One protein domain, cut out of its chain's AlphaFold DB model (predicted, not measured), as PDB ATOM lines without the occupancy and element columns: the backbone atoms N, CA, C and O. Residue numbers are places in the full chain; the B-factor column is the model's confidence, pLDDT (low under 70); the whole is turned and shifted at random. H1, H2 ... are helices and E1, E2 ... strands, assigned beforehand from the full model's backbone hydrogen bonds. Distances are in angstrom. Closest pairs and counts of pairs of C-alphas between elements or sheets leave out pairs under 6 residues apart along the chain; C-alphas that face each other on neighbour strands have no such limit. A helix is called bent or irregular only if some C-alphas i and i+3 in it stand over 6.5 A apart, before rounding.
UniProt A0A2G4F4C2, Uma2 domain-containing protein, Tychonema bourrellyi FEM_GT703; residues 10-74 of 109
ATOM      1  N   GLN A  10     -17.314  -2.327 -20.569       82.88
ATOM      2  CA  GLN A  10     -18.595  -2.091 -19.923       82.88
ATOM      3  C   GLN A  10     -18.526  -0.704 -19.297       82.88
ATOM      4  O   GLN A  10     -17.711  -0.489 -18.397       82.88
ATOM      5  N   ALA A  11     -19.339   0.203 -19.837       88.94
ATOM      6  CA  ALA A  11     -19.560   1.524 -19.268       88.94
ATOM      7  C   ALA A  11     -20.443   1.417 -18.021       88.94
ATOM      8  O   ALA A  11     -21.198   0.448 -17.895       88.94
ATOM      9  N   ASP A  12     -20.372   2.412 -17.136       91.44
ATOM     10  CA  ASP A  12     -21.344   2.539 -16.047       91.44
ATOM     11  C   ASP A  12     -22.725   2.888 -16.610       91.44
ATOM     12  O   ASP A  12     -23.721   2.347 -16.145       91.44
ATOM     13  N   GLU A  13     -22.765   3.713 -17.662       94.12
ATOM     14  CA  GLU A  13     -23.977   4.002 -18.431       94.12
ATOM     15  C   GLU A  13     -23.643   4.216 -19.918       94.12
ATOM     16  O   GLU A  13     -22.530   4.616 -20.267       94.12
ATOM     17  N   SER A  14     -24.582   3.944 -20.829       94.75
ATOM     18  CA  SER A  14     -24.353   4.146 -22.267       94.75
ATOM     19  C   SER A  14     -25.629   4.500 -23.018       94.75
ATOM     20  O   SER A  14     -26.699   3.977 -22.710       94.75
ATOM     21  N   TYR A  15     -25.501   5.327 -24.054       95.44
ATOM     22  CA  TYR A  15     -26.633   5.832 -24.822       95.44
ATOM     23  C   TYR A  15     -26.428   5.610 -26.321       95.44
ATOM     24  O   TYR A  15     -25.356   5.867 -26.873       95.44
ATOM     25  N   CYS A  16     -27.485   5.141 -26.985       95.50
ATOM     26  CA  CYS A  16     -27.583   5.129 -28.441       95.50
ATOM     27  C   CYS A  16     -28.529   6.251 -28.872       95.50
ATOM     28  O   CYS A  16     -29.701   6.254 -28.492       95.50
ATOM     29  N   LEU A  17     -28.027   7.184 -29.671       92.81
ATOM     30  CA  LEU A  17     -28.813   8.262 -30.247       92.81
ATOM     31  C   LEU A  17     -29.542   7.766 -31.498       92.81
ATOM     32  O   LEU A  17     -29.014   6.964 -32.276       92.81
ATOM     33  N   GLU A  18     -30.762   8.274 -31.684       91.38
ATOM     34  CA  GLU A  18     -31.711   7.971 -32.770       91.38
ATOM     35  C   GLU A  18     -32.235   6.526 -32.813       91.38
ATOM     36  O   GLU A  18     -33.441   6.304 -32.918       91.38
ATOM     37  N   LYS A  19     -31.350   5.527 -32.756       91.31
ATOM     38  CA  LYS A  19     -31.680   4.102 -32.867       91.31
ATOM     39  C   LYS A  19     -30.755   3.255 -32.008       91.31
ATOM     40  O   LYS A  19     -29.594   3.602 -31.822       91.31
ATOM     41  N   LEU A  20     -31.237   2.091 -31.581       92.06
ATOM     42  CA  LEU A  20     -30.417   1.111 -30.872       92.06
ATOM     43  C   LEU A  20     -29.337   0.527 -31.799       92.06
ATOM     44  O   LEU A  20     -29.619   0.143 -32.938       92.06
ATOM     45  N   LYS A  21     -28.102   0.457 -31.303       91.25
ATOM     46  CA  LYS A  21     -26.916  -0.025 -32.026       91.25
ATOM     47  C   LYS A  21     -26.130  -0.980 -31.125       91.25
ATOM     48  O   LYS A  21     -26.295  -0.972 -29.911       91.25
ATOM     49  N   SER A  22     -25.270  -1.809 -31.718       89.19
ATOM     50  CA  SER A  22     -24.376  -2.697 -30.955       89.19
ATOM     51  C   SER A  22     -23.225  -1.950 -30.282       89.19
ATOM     52  O   SER A  22     -22.697  -2.418 -29.282       89.19
ATOM     53  N   ILE A  23     -22.827  -0.812 -30.854       92.81
ATOM     54  CA  ILE A  23     -21.840   0.109 -30.294       92.81
ATOM     55  C   ILE A  23     -22.617   1.378 -29.926       92.81
ATOM     56  O   ILE A  23     -23.277   1.929 -30.812       92.81
ATOM     57  N   PRO A  24     -22.600   1.811 -28.655       94.94
ATOM     58  CA  PRO A  24     -23.274   3.037 -28.252       94.94
ATOM     59  C   PRO A  24     -22.565   4.262 -28.835       94.94
ATOM     60  O   PRO A  24     -21.359   4.234 -29.087       94.94
ATOM     61  N   ASP A  25     -23.310   5.348 -29.017       96.44
ATOM     62  CA  ASP A  25     -22.734   6.619 -29.459       96.44
ATOM     63  C   ASP A  25     -21.994   7.302 -28.298       96.44
ATOM     64  O   ASP A  25     -20.925   7.873 -28.499       96.44
ATOM     65  N   ILE A  26     -22.532   7.177 -27.077       96.94
ATOM     66  CA  ILE A  26     -21.981   7.768 -25.851       96.94
ATOM     67  C   ILE A  26     -21.787   6.677 -24.793       96.94
ATOM     68  O   ILE A  26     -22.693   5.881 -24.539       96.94
ATOM     69  N   SER A  27     -20.626   6.661 -24.140       96.50
ATOM     70  CA  SER A  27     -20.370   5.875 -22.922       96.50
ATOM     71  C   SER A  27     -19.976   6.785 -21.760       96.50
ATOM     72  O   SER A  27     -19.149   7.676 -21.933       96.50
ATOM     73  N   VAL A  28     -20.535   6.544 -20.578       95.00
ATOM     74  CA  VAL A  28     -20.254   7.296 -19.349       95.00
ATOM     75  C   VAL A  28     -19.546   6.397 -18.340       95.00
ATOM     76  O   VAL A  28     -19.919   5.242 -18.136       95.00
ATOM     77  N   GLU A  29     -18.507   6.942 -17.724       93.69
ATOM     78  CA  GLU A  29     -17.596   6.248 -16.820       93.69
ATOM     79  C   GLU A  29     -17.425   7.047 -15.527       93.69
ATOM     80  O   GLU A  29     -16.966   8.191 -15.547       93.69
ATOM     81  N   ILE A  30     -17.773   6.443 -14.394       91.44
ATOM     82  CA  ILE A  30     -17.632   7.037 -13.067       91.44
ATOM     83  C   ILE A  30     -16.305   6.562 -12.476       91.44
ATOM     84  O   ILE A  30     -16.124   5.407 -12.082       91.44
ATOM     85  N   VAL A  31     -15.338   7.470 -12.407       88.50
ATOM     86  CA  VAL A  31     -13.972   7.153 -11.994       88.50
ATOM     87  C   VAL A  31     -13.791   7.467 -10.514       88.50
ATOM     88  O   VAL A  31     -13.662   8.620 -10.119       88.50
ATOM     89  N   PHE A  32     -13.730   6.418  -9.691       79.69
ATOM     90  CA  PHE A  32     -13.389   6.525  -8.262       79.69
ATOM     91  C   PHE A  32     -11.905   6.266  -7.961       79.69
ATOM     92  O   PHE A  32     -11.441   6.516  -6.851       79.69
ATOM     93  N   THR A  33     -11.157   5.699  -8.913       74.50
ATOM     94  CA  THR A  33      -9.745   5.321  -8.731       74.50
ATOM     95  C   THR A  33      -8.918   5.714  -9.950       74.50
ATOM     96  O   THR A  33      -9.416   5.708 -11.076       74.50
ATOM     97  N   SER A  34      -7.637   6.022  -9.738       60.41
ATOM     98  CA  SER A  34      -6.695   6.450 -10.778       60.41
ATOM     99  C   SER A  34      -6.422   5.330 -11.799       60.41
ATOM    100  O   SER A  34      -5.444   4.590 -11.695       60.41
ATOM    101  N   GLY A  35      -7.316   5.165 -12.773       62.97
ATOM    102  CA  GLY A  35      -7.243   4.110 -13.791       62.97
ATOM    103  C   GLY A  35      -8.248   4.238 -14.942       62.97
ATOM    104  O   GLY A  35      -8.086   3.552 -15.957       62.97
ATOM    105  N   GLY A  36      -9.239   5.136 -14.838       67.19
ATOM    106  CA  GLY A  36     -10.342   5.271 -15.805       67.19
ATOM    107  C   GLY A  36      -9.888   5.464 -17.256       67.19
ATOM    108  O   GLY A  36     -10.398   4.809 -18.164       67.19
ATOM    109  N   LYS A  37      -8.830   6.254 -17.485       74.69
ATOM    110  CA  LYS A  37      -8.324   6.554 -18.841       74.69
ATOM    111  C   LYS A  37      -7.761   5.343 -19.588       74.69
ATOM    112  O   LYS A  37      -7.695   5.369 -20.814       74.69
ATOM    113  N   SER A  38      -7.397   4.258 -18.896       79.25
ATOM    114  CA  SER A  38      -6.955   3.020 -19.560       79.25
ATOM    115  C   SER A  38      -8.052   2.408 -20.446       79.25
ATOM    116  O   SER A  38      -7.746   1.783 -21.469       79.25
ATOM    117  N   LYS A  39      -9.331   2.659 -20.118       83.88
ATOM    118  CA  LYS A  39     -10.497   2.189 -20.878       83.88
ATOM    119  C   LYS A  39     -10.644   2.850 -22.253       83.88
ATOM    120  O   LYS A  39     -11.193   2.214 -23.149       83.88
ATOM    121  N   LEU A  40     -10.083   4.046 -22.472       88.81
ATOM    122  CA  LEU A  40     -10.134   4.737 -23.774       88.81
ATOM    123  C   LEU A  40      -9.583   3.872 -24.916       88.81
ATOM    124  O   LEU A  40     -10.121   3.875 -26.017       88.81
ATOM    125  N   SER A  41      -8.546   3.074 -24.655       89.38
ATOM    126  CA  SER A  41      -7.991   2.151 -25.655       89.38
ATOM    127  C   SER A  41      -9.003   1.093 -26.121       89.38
ATOM    128  O   SER A  41      -9.059   0.773 -27.309       89.38
ATOM    129  N   ARG A  42      -9.842   0.589 -25.208       90.06
ATOM    130  CA  ARG A  42     -10.889  -0.397 -25.508       90.06
ATOM    131  C   ARG A  42     -12.062   0.249 -26.228       90.06
ATOM    132  O   ARG A  42     -12.516  -0.292 -27.228       90.06
ATOM    133  N   TYR A  43     -12.500   1.420 -25.769       92.81
ATOM    134  CA  TYR A  43     -13.555   2.179 -26.443       92.81
ATOM    135  C   TYR A  43     -13.163   2.589 -27.860       92.81
ATOM    136  O   TYR A  43     -13.980   2.485 -28.769       92.81
ATOM    137  N   ARG A  44     -11.885   2.921 -28.086       92.81
ATOM    138  CA  ARG A  44     -11.350   3.218 -29.419       92.81
ATOM    139  C   ARG A  44     -11.444   2.001 -30.330       92.81
ATOM    140  O   ARG A  44     -11.849   2.127 -31.477       92.81
ATOM    141  N   ALA A  45     -11.062   0.827 -29.829       91.31
ATOM    142  CA  ALA A  45     -11.152  -0.417 -30.591       91.31
ATOM    143  C   ALA A  45     -12.608  -0.828 -30.879       91.31
ATOM    144  O   ALA A  45     -12.869  -1.453 -31.904       91.31
ATOM    145  N   LEU A  46     -13.539  -0.463 -29.992       91.25
ATOM    146  CA  LEU A  46     -14.979  -0.641 -30.183       91.25
ATOM    147  C   LEU A  46     -15.608   0.424 -31.091       91.25
ATOM    148  O   LEU A  46     -16.661   0.162 -31.659       91.25
ATOM    149  N   GLY A  47     -14.979   1.590 -31.247       93.50
ATOM    150  CA  GLY A  47     -15.483   2.685 -32.073       93.50
ATOM    151  C   GLY A  47     -16.594   3.511 -31.419       93.50
ATOM    152  O   GLY A  47     -17.454   4.018 -32.131       93.50
ATOM    153  N   VAL A  48     -16.614   3.629 -30.087       95.81
ATOM    154  CA  VAL A  48     -17.572   4.513 -29.395       95.81
ATOM    155  C   VAL A  48     -17.233   5.969 -29.718       95.81
ATOM    156  O   VAL A  48     -16.087   6.378 -29.539       95.81
ATOM    157  N   GLN A  49     -18.204   6.751 -30.185       96.88
ATOM    158  CA  GLN A  49     -17.937   8.104 -30.677       96.88
ATOM    159  C   GLN A  49     -17.532   9.056 -29.543       96.88
ATOM    160  O   GLN A  49     -16.483   9.687 -29.638       96.88
ATOM    161  N   GLU A  50     -18.286   9.102 -28.443       97.44
ATOM    162  CA  GLU A  50     -17.938   9.905 -27.269       97.44
ATOM    163  C   GLU A  50     -17.838   9.077 -25.984       97.44
ATOM    164  O   GLU A  50     -18.656   8.198 -25.708       97.44
ATOM    165  N   VAL A  51     -16.840   9.395 -25.158       96.62
ATOM    166  CA  VAL A  51     -16.685   8.824 -23.815       96.62
ATOM    167  C   VAL A  51     -16.580   9.949 -22.796       96.62
ATOM    168  O   VAL A  51     -15.715  10.821 -22.910       96.62
ATOM    169  N   TRP A  52     -17.457   9.938 -21.798       96.50
ATOM    170  CA  TRP A  52     -17.520  10.945 -20.745       96.50
ATOM    171  C   TRP A  52     -17.072  10.334 -19.426       96.50
ATOM    172  O   TRP A  52     -17.641   9.351 -18.960       96.50
ATOM    173  N   PHE A  53     -16.063  10.930 -18.807       94.06
ATOM    174  CA  PHE A  53     -15.606  10.536 -17.482       94.06
ATOM    175  C   PHE A  53     -16.116  11.525 -16.449       94.06
ATOM    176  O   PHE A  53     -15.932  12.728 -16.617       94.06
ATOM    177  N   TRP A  54     -16.701  11.012 -15.375       92.94
ATOM    178  CA  TRP A  54     -16.946  11.757 -14.150       92.94
ATOM    179  C   TRP A  54     -15.859  11.407 -13.137       92.94
ATOM    180  O   TRP A  54     -15.786  10.269 -12.671       92.94
ATOM    181  N   GLU A  55     -15.001  12.369 -12.818       90.75
ATOM    182  CA  GLU A  55     -13.876  12.206 -11.891       90.75
ATOM    183  C   GLU A  55     -13.783  13.460 -11.017       90.75
ATOM    184  O   GLU A  55     -13.844  14.575 -11.533       90.75
ATOM    185  N   ASP A  56     -13.691  13.286  -9.696       87.50
ATOM    186  CA  ASP A  56     -13.548  14.379  -8.718       87.50
ATOM    187  C   ASP A  56     -14.557  15.537  -8.885       87.50
ATOM    188  O   ASP A  56     -14.242  16.709  -8.680       87.50
ATOM    189  N   GLY A  57     -15.799  15.203  -9.249       88.62
ATOM    190  CA  GLY A  57     -16.877  16.182  -9.402       88.62
ATOM    191  C   GLY A  57     -16.857  16.953 -10.721       88.62
ATOM    192  O   GLY A  57     -17.522  17.980 -10.816       88.62
ATOM    193  N   LEU A  58     -16.091  16.505 -11.720       90.31
ATOM    194  CA  LEU A  58     -15.985  17.153 -13.024       90.31
ATOM    195  C   LEU A  58     -16.198  16.155 -14.161       90.31
ATOM    196  O   LEU A  58     -15.661  15.044 -14.150       90.31
ATOM    197  N   PHE A  59     -16.914  16.593 -15.198       93.88
ATOM    198  CA  PHE A  59     -16.966  15.871 -16.463       93.88
ATOM    199  C   PHE A  59     -15.737  16.174 -17.325       93.88
ATOM    200  O   PHE A  59     -15.370  17.326 -17.561       93.88
ATOM    201  N   THR A  60     -15.118  15.123 -17.852       94.25
ATOM    202  CA  THR A  60     -14.129  15.203 -18.928       94.25
ATOM    203  C   THR A  60     -14.615  14.388 -20.114       94.25
ATOM    204  O   THR A  60     -14.821  13.182 -19.999       94.25
ATOM    205  N   LEU A  61     -14.763  15.040 -21.262       95.94
ATOM    206  CA  LEU A  61     -15.296  14.429 -22.471       95.94
ATOM    207  C   LEU A  61     -14.167  14.122 -23.451       95.94
ATOM    208  O   LEU A  61     -13.218  14.900 -23.592       95.94
ATOM    209  N   TYR A  62     -14.308  13.008 -24.159       96.94
ATOM    210  CA  TYR A  62     -13.431  12.614 -25.248       96.94
ATOM    211  C   TYR A  62     -14.253  12.265 -26.484       96.94
ATOM    212  O   TYR A  62     -15.214  11.507 -26.373       96.94
ATOM    213  N   ASN A  63     -13.836  12.769 -27.643       97.31
ATOM    214  CA  ASN A  63     -14.420  12.444 -28.942       97.31
ATOM    215  C   ASN A  63     -13.446  11.602 -29.773       97.31
ATOM    216  O   ASN A  63     -12.242  11.872 -29.775       97.31
ATOM    217  N   LEU A  64     -13.949  10.576 -30.455       97.06
ATOM    218  CA  LEU A  64     -13.154   9.708 -31.315       97.06
ATOM    219  C   LEU A  64     -12.904  10.383 -32.671       97.06
ATOM    220  O   LEU A  64     -13.774  10.410 -33.542       97.06
ATOM    221  N   GLY A  65     -11.687  10.888 -32.853       93.56
ATOM    222  CA  GLY A  65     -11.163  11.370 -34.127       93.56
ATOM    223  C   GLY A  65     -10.398  10.294 -34.906       93.56
ATOM    224  O   GLY A  65     -10.327   9.124 -34.522       93.56
ATOM    225  N   ALA A  66      -9.768  10.706 -36.010       90.00
ATOM    226  CA  ALA A  66      -9.016   9.803 -36.890       90.00
ATOM    227  C   ALA A  66      -7.814   9.135 -36.187       90.00
ATOM    228  O   ALA A  66      -7.564   7.942 -36.363       90.00
ATOM    229  N   GLU A  67      -7.099   9.889 -35.351       91.44
ATOM    230  CA  GLU A  67      -5.875   9.431 -34.679       91.44
ATOM    231  C   GLU A  67      -6.131   8.834 -33.282       91.44
ATOM    232  O   GLU A  67      -5.234   8.227 -32.682       91.44
ATOM    233  N   GLY A  68      -7.362   8.927 -32.773       93.56
ATOM    234  CA  GLY A  68      -7.752   8.462 -31.445       93.56
ATOM    235  C   GLY A  68      -8.703   9.427 -30.745       93.56
ATOM    236  O   GLY A  68      -9.387  10.210 -31.391       93.56
ATOM    237  N   TYR A  69      -8.760   9.333 -29.418       95.75
ATOM    238  CA  TYR A  69      -9.598  10.211 -28.609       95.75
ATOM    239  C   TYR A  69      -8.917  11.544 -28.325       95.75
ATOM    240  O   TYR A  69      -7.839  11.563 -27.728       95.75
ATOM    241  N   ASP A  70      -9.617  12.627 -28.636       94.94
ATOM    242  CA  ASP A  70      -9.242  13.988 -28.271       94.94
ATOM    243  C   ASP A  70     -10.166  14.514 -27.177       94.94
ATOM    244  O   ASP A  70     -11.364  14.227 -27.157       94.94
ATOM    245  N   ARG A  71      -9.610  15.291 -26.241       95.38
ATOM    246  CA  ARG A  71     -10.411  15.936 -25.197       95.38
ATOM    247  C   ARG A  71     -11.206  17.087 -25.808       95.38
ATOM    248  O   ARG A  71     -10.625  17.974 -26.426       95.38
ATOM    249  N   ILE A  72     -12.507  17.103 -25.547       95.69
ATOM    250  CA  ILE A  72     -13.429  18.152 -25.993       95.69
ATOM    251  C   ILE A  72     -14.040  18.867 -24.782       95.69
ATOM    252  O   ILE A  72     -14.155  18.298 -23.696       95.69
ATOM    253  N   ASN A  73     -14.417  20.134 -24.964       92.75
ATOM    254  CA  ASN A  73     -15.044  20.945 -23.909       92.75
ATOM    255  C   ASN A  73     -16.580  20.917 -23.967       92.75
ATOM    256  O   ASN A  73     -17.239  21.377 -23.043       92.75
ATOM    257  N   ARG A  74     -17.151  20.407 -25.062       94.62
ATOM    258  CA  ARG A  74     -18.590  20.272 -25.299       94.62
ATOM    259  C   ARG A  74     -18.818  19.001 -26.108       94.62
ATOM    260  O   ARG A  74     -17.981  18.694 -26.952       94.62
TER     261      ARG A  74
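AT A GLANCE: This is residues 10 to 74 of the 109 residues of the protein "Uma2 domain-containing protein" of Tychonema bourrellyi FEM_GT703 (UniProt A0A2G4F4C2). One strongly twisted sheet of five strands has a single helix, H1, packed over one of its faces and running along the strands, in two layers, with the other face bare of named helices. The strand E3 is in the middle of the sheet, and the loop of residues 16 to 25 between E1 and E2 reaches beyond one end of these two strands. The printed part has 65 residues with one named helix and five named strands, in the order E1, E2, H1, E3, E4, E5; the sheet runs E1, E2, E3, E4, E5 and is mixed, and the class is mixed, helices and strands. It is compact, with a radius of gyration of the C-alphas of 11.3 A, and rounded, spanning 32 by 25 by 22 A.

HOW THE PARTS SIT: E1, residues 13 to 15, is an edge strand and forms an antiparallel hairpin with E2, residues 26 to 31; N 15 and O 26 are 2.9 A apart, within hydrogen-bond range. E2 is parallel to E3, residues 50 to 55, at 19 degrees, with N 29 and O 52 at 2.8 A. Between them in the chain comes H1, residues 36 to 46, and the three form a strand-helix-strand unit, two parallel neighbour strands joined through a helix, with a right-handed crossover. H1 is on the sheet at a height over the sheet of 8.6 A, over E3 and along the strands, at 11 degrees to E3 on the local plane. The closest C-alphas of H1 and E3 are those of Gly 36 and Phe 53, 7.6 A apart. In H1, 4 of 7 O i to N i+4 pairs are within hydrogen-bond range, and H1 is neither bent nor irregular, but only just: C-alphas 38 and 41 are 6.2 A apart. E3, E4, residues 58 to 64, and E5, residues 69 to 72, form a meander, each strand the antiparallel neighbour of the one before. N 53 and O 60 are 2.8 A apart across the hairpin E3 and E4, and N 63 and O 70 are 2.9 A apart across the hairpin E4 and E5, whose directions stand at 133 degrees. E1 and E5, the edge strands, are apart.

IN THESE COORDINATES: E1 begins at C-alpha 13 (-23.977, 4.002, -18.431) and is 7.2 A long. E2 measures 16.0 A, H1 16.2 A, E3 16.1 A and E4 20.0 A. H1 begins at C-alpha 36 (-10.342, 5.271, -15.805). E5, 9.2 A long, ends at C-alpha 72 (-13.429, 18.152, -25.993).

THE WHOLE: The two C-alphas farthest apart, those of Lys 19 and Ser 34, are 33.4 A apart. The printed part has no cut and no long link; the link E1 to E2 is short, the others tight. The mean pLDDT of the printed part is 90.6, and residues 34 to 36 are under 70.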